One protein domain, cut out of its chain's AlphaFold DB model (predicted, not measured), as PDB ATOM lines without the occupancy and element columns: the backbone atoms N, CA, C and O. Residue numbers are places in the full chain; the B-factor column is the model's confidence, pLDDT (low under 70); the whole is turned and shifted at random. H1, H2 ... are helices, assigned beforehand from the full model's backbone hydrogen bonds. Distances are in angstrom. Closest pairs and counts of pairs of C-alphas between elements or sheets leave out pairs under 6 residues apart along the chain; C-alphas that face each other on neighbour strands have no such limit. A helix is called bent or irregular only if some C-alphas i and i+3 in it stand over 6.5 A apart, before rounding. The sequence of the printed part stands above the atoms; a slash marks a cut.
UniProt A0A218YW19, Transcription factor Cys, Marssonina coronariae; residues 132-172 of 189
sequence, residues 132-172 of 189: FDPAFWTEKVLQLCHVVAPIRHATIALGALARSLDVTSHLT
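AT A GLANCE: This is residues 132 to 172 of the 189 residues of the protein "Transcription factor Cys" of Marssonina coronariae (UniProt A0A218YW19). Two helices meet at one corner as an open V, a shorter arm H1 and a longer arm H2, whose residues 157 to 172 stick out free. The 41 printed residues hold H1, then H2, and no named strand: all helix. The whole is loose, radius of gyration of the C-alphas 12.7 A, and flat, 38 by 23 by 10 A.

HOW THE PARTS SIT: Look first at H1, residues 134 to 145, then past a tight link at H2, residues 149 to 172. They touch only at the corner, H1 with residues 141 to 145 alone and H2 with 151 to 155 alone; the closest C-alphas, of Cys 145 and Arg 152, are 4.3 A apart. They run opposite ways at a steep tilt of 55 degrees. In H2 every O i to N i+4 pair is within hydrogen-bond range; in H1, 6 of 8.

IN THESE COORDINATES: Find C-alpha 134 at (196.827, 232.428, 189.851); H1 runs 16.2 A from there. It is irregular, but only just: C-alphas 138 and 141 are 6.6 A apart. H2 runs 34.9 A to C-alpha 172 at (220.791, 237.409, 172.183).

THE WHOLE: The farthest C-alphas, of Val 147 and Thr 172, are 39.0 A apart. The printed part has no cut; pLDDT is under 70 at residues 170 to 172.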
ATOM      1  N   PHE A 132     199.888 226.247 189.384       85.38
ATOM      2  CA  PHE A 132     199.338 226.697 190.662       85.38
ATOM      3  C   PHE A 132     198.159 227.655 190.443       85.38
ATOM      4  O   PHE A 132     197.876 228.070 189.321       85.38
ATOM      5  N   ASP A 133     197.451 227.986 191.521       90.38
ATOM      6  CA  ASP A 133     196.343 228.943 191.483       90.38
ATOM      7  C   ASP A 133     196.860 230.374 191.215       90.38
ATOM      8  O   ASP A 133     197.657 230.884 192.013       90.38
ATOM      9  N   PRO A 134     196.409 231.057 190.144       90.69
ATOM     10  CA  PRO A 134     196.827 232.428 189.851       90.69
ATOM     11  C   PRO A 134     196.439 233.413 190.944       90.69
ATOM     12  O   PRO A 134     197.216 234.332 191.212       90.69
ATOM     13  N   ALA A 135     195.321 233.188 191.640       91.56
ATOM     14  CA  ALA A 135     194.883 234.063 192.725       91.56
ATOM     15  C   ALA A 135     195.880 234.078 193.896       91.56
ATOM     16  O   ALA A 135     195.994 235.072 194.619       91.56
ATOM     17  N   PHE A 136     196.675 233.017 194.074       92.88
ATOM     18  CA  PHE A 136     197.741 233.019 195.069       92.88
ATOM     19  C   PHE A 136     198.771 234.124 194.788       92.88
ATOM     20  O   PHE A 136     199.097 234.907 195.681       92.88
ATOM     21  N   TRP A 137     199.262 234.225 193.553       93.25
ATOM     22  CA  TRP A 137     200.309 235.182 193.191       93.25
ATOM     23  C   TRP A 137     199.778 236.600 192.982       93.25
ATOM     24  O   TRP A 137     200.444 237.559 193.374       93.25
ATOM     25  N   THR A 138     198.587 236.742 192.394       92.44
ATOM     26  CA  THR A 138     197.997 238.052 192.080       92.44
ATOM     27  C   THR A 138     197.255 238.678 193.256       92.44
ATOM     28  O   THR A 138     197.136 239.896 193.303       92.44
ATOM     29  N   GLU A 139     196.794 237.891 194.233       92.06
ATOM     30  CA  GLU A 139     196.074 238.422 195.395       92.06
ATOM     31  C   GLU A 139     196.813 238.145 196.700       92.06
ATOM     32  O   GLU A 139     197.164 239.081 197.419       92.06
ATOM     33  N   LYS A 140     197.075 236.872 197.031       93.25
ATOM     34  CA  LYS A 140     197.593 236.512 198.366       93.25
ATOM     35  C   LYS A 140     199.001 237.034 198.600       93.25
ATOM     36  O   LYS A 140     199.268 237.632 199.641       93.25
ATOM     37  N   VAL A 141     199.896 236.855 197.633       93.75
ATOM     38  CA  VAL A 141     201.273 237.355 197.726       93.75
ATOM     39  C   VAL A 141     201.292 238.882 197.775       93.75
ATOM     40  O   VAL A 141     202.007 239.445 198.603       93.75
ATOM     41  N   LEU A 142     200.463 239.565 196.977       92.50
ATOM     42  CA  LEU A 142     200.382 241.029 197.002       92.50
ATOM     43  C   LEU A 142     199.841 241.556 198.335       92.50
ATOM     44  O   LEU A 142     200.405 242.496 198.893       92.50
ATOM     45  N   GLN A 143     198.821 240.912 198.904       92.69
ATOM     46  CA  GLN A 143     198.320 241.230 200.245       92.69
ATOM     47  C   GLN A 143     199.414 241.057 201.308       92.69
ATOM     48  O   GLN A 143     199.596 241.925 202.162       92.69
ATOM     49  N   LEU A 144     200.193 239.976 201.233       91.56
ATOM     50  CA  LEU A 144     201.286 239.712 202.170       91.56
ATOM     51  C   LEU A 144     202.438 240.718 202.050       91.56
ATOM     52  O   LEU A 144     203.079 241.009 203.061       91.56
ATOM     53  N   CYS A 145     202.674 241.315 200.879       92.25
ATOM     54  CA  CYS A 145     203.663 242.387 200.712       92.25
ATOM     55  C   CYS A 145     203.376 243.617 201.600       92.25
ATOM     56  O   CYS A 145     204.316 244.324 201.985       92.25
ATOM     57  N   HIS A 146     202.106 243.847 201.965       88.25
ATOM     58  CA  HIS A 146     201.674 244.913 202.879       88.25
ATOM     59  C   HIS A 146     201.823 244.573 204.369       88.25
ATOM     60  O   HIS A 146     201.541 245.408 205.221       88.25
ATOM     61  N   VAL A 147     202.235 243.359 204.718       88.50
ATOM     62  CA  VAL A 147     202.383 242.957 206.127       88.50
ATOM     63  C   VAL A 147     203.796 242.453 206.399       88.50
ATOM     64  O   VAL A 147     204.354 242.678 207.470       88.50
ATOM     65  N   VAL A 148     204.410 241.802 205.412       92.06
ATOM     66  CA  VAL A 148     205.657 241.059 205.565       92.06
ATOM     67  C   VAL A 148     206.717 241.626 204.624       92.06
ATOM     68  O   VAL A 148     206.719 241.364 203.420       92.06
ATOM     69  N   ALA A 149     207.667 242.379 205.186       90.44
ATOM     70  CA  ALA A 149     208.756 242.992 204.422       90.44
ATOM     71  C   ALA A 149     209.602 241.990 203.606       90.44
ATOM     72  O   ALA A 149     209.837 242.262 202.429       90.44
ATOM     73  N   PRO A 150     209.993 240.810 204.136       94.12
ATOM     74  CA  PRO A 150     210.711 239.809 203.342       94.12
ATOM     75  C   PRO A 150     209.969 239.369 202.075       94.12
ATOM     76  O   PRO A 150     210.589 239.216 201.026       94.12
ATOM     77  N   ILE A 151     208.643 239.205 202.156       94.62
ATOM     78  CA  ILE A 151     207.819 238.815 201.005       94.62
ATOM     79  C   ILE A 151     207.823 239.938 199.970       94.62
ATOM     80  O   ILE A 151     208.064 239.678 198.797       94.62
ATOM     81  N   ARG A 152     207.665 241.195 200.398       93.81
ATOM     82  CA  ARG A 152     207.751 242.353 199.500       93.81
ATOM     83  C   ARG A 152     209.085 242.417 198.753       93.81
ATOM     84  O   ARG A 152     209.083 242.559 197.534       93.81
ATOM     85  N   HIS A 153     210.211 242.276 199.454       94.50
ATOM     86  CA  HIS A 153     211.531 242.307 198.815       94.50
ATOM     87  C   HIS A 153     211.743 241.129 197.855       94.50
ATOM     88  O   HIS A 153     212.298 241.323 196.776       94.50
ATOM     89  N   ALA A 154     211.255 239.929 198.192       95.81
ATOM     90  CA  ALA A 154     211.295 238.788 197.279       95.81
ATOM     91  C   ALA A 154     210.491 239.060 195.996       95.81
ATOM     92  O   ALA A 154     210.984 238.827 194.895       95.81
ATOM     93  N   THR A 155     209.291 239.624 196.125       95.25
ATOM     94  CA  THR A 155     208.434 240.008 194.996       95.25
ATOM     95  C   THR A 155     209.107 241.041 194.086       95.25
ATOM     96  O   THR A 155     209.115 240.887 192.863       95.25
ATOM     97  N   ILE A 156     209.744 242.061 194.670       95.31
ATOM     98  CA  ILE A 156     210.537 243.060 193.936       95.31
ATOM     99  C   ILE A 156     211.706 242.391 193.201       95.31
ATOM    100  O   ILE A 156     211.917 242.650 192.017       95.31
ATOM    101  N   ALA A 157     212.441 241.497 193.869       96.12
ATOM    102  CA  ALA A 157     213.563 240.778 193.270       96.12
ATOM    103  C   ALA A 157     213.125 239.898 192.084       96.12
ATOM    104  O   ALA A 157     213.799 239.878 191.055       96.12
ATOM    105  N   LEU A 158     211.969 239.230 192.184       95.81
ATOM    106  CA  LEU A 158     211.379 238.472 191.074       95.81
ATOM    107  C   LEU A 158     211.014 239.380 189.892       95.81
ATOM    108  O   LEU A 158     211.272 239.032 188.739       95.81
ATOM    109  N   GLY A 159     210.452 240.559 190.161       95.19
ATOM    110  CA  GLY A 159     210.174 241.568 189.136       95.19
ATOM    111  C   GLY A 159     211.439 242.090 188.446       95.19
ATOM    112  O   GLY A 159     211.470 242.225 187.220       95.19
ATOM    113  N   ALA A 160     212.503 242.329 189.214       95.75
ATOM    114  CA  ALA A 160     213.804 242.738 188.692       95.75
ATOM    115  C   ALA A 160     214.434 241.645 187.816       95.75
ATOM    116  O   ALA A 160     214.876 241.932 186.703       95.75
ATOM    117  N   LEU A 161     214.398 240.389 188.274       95.00
ATOM    118  CA  LEU A 161     214.887 239.237 187.517       95.00
ATOM    119  C   LEU A 161     214.150 239.093 186.180       95.00
ATOM    120  O   LEU A 161     214.793 238.977 185.140       95.00
ATOM    121  N   ALA A 162     212.817 239.163 186.195       93.19
ATOM    122  CA  ALA A 162     212.007 239.075 184.982       93.19
ATOM    123  C   ALA A 162     212.371 240.168 183.964       93.19
ATOM    124  O   ALA A 162     212.469 239.897 182.770       93.19
ATOM    125  N   ARG A 163     212.637 241.397 184.426       92.31
ATOM    126  CA  ARG A 163     213.105 242.477 183.545       92.31
ATOM    127  C   ARG A 163     214.482 242.177 182.953       92.31
ATOM    128  O   ARG A 163     214.688 242.439 181.771       92.31
ATOM    129  N   SER A 164     215.418 241.656 183.743       91.38
ATOM    130  CA  SER A 164     216.752 241.317 183.238       91.38
ATOM    131  C   SER A 164     216.696 240.225 182.167       91.38
ATOM    132  O   SER A 164     217.400 240.332 181.167       91.38
ATOM    133  N   LEU A 165     215.820 239.225 182.318       89.44
ATOM    134  CA  LEU A 165     215.647 238.158 181.324       89.44
ATOM    135  C   LEU A 165     215.119 238.676 179.976       89.44
ATOM    136  O   LEU A 165     215.621 238.269 178.926       89.44
ATOM    137  N   ASP A 166     214.168 239.612 179.981       85.75
ATOM    138  CA  ASP A 166     213.709 240.272 178.750       85.75
ATOM    139  C   ASP A 166     214.853 240.992 178.026       85.75
ATOM    140  O   ASP A 166     214.994 240.888 176.810       85.75
ATOM    141  N   VAL A 167     215.685 241.723 178.773       81.12
ATOM    142  CA  VAL A 167     216.811 242.468 178.195       81.12
ATOM    143  C   VAL A 167     217.832 241.503 177.596       81.12
ATOM    144  O   VAL A 167     218.263 241.697 176.462       81.12
ATOM    145  N   THR A 168     218.193 240.438 178.318       77.44
ATOM    146  CA  THR A 168     219.151 239.443 177.823       77.44
ATOM    147  C   THR A 168     218.628 238.729 176.580       77.44
ATOM    148  O   THR A 168     219.353 238.646 175.595       77.44
ATOM    149  N   SER A 169     217.372 238.271 176.578       74.69
ATOM    150  CA  SER A 169     216.789 237.580 175.418       74.69
ATOM    151  C   SER A 169     216.766 238.450 174.156       74.69
ATOM    152  O   SER A 169     217.106 237.973 173.071       74.69
ATOM    153  N   HIS A 170     216.451 239.740 174.294       67.19
ATOM    154  CA  HIS A 170     216.479 240.683 173.179       67.19
ATOM    155  C   HIS A 170     217.903 240.914 172.649       67.19
ATOM    156  O   HIS A 170     218.122 240.988 171.441       67.19
ATOM    157  N   LEU A 171     218.900 240.982 173.532       65.75
ATOM    158  CA  LEU A 171     220.301 241.113 173.126       65.75
ATOM    159  C   LEU A 171     220.829 239.850 172.435       65.75
ATOM    160  O   LEU A 171     221.606 239.954 171.488       65.75
ATOM    161  N   THR A 172     220.412 238.658 172.861       63.47
ATOM    162  CA  THR A 172     220.791 237.409 172.183       63.47
ATOM    163  C   THR A 172     220.186 237.323 170.779       63.47
ATOM    164  O   THR A 172     220.876 236.904 169.854       63.47
TER     165      THR A 172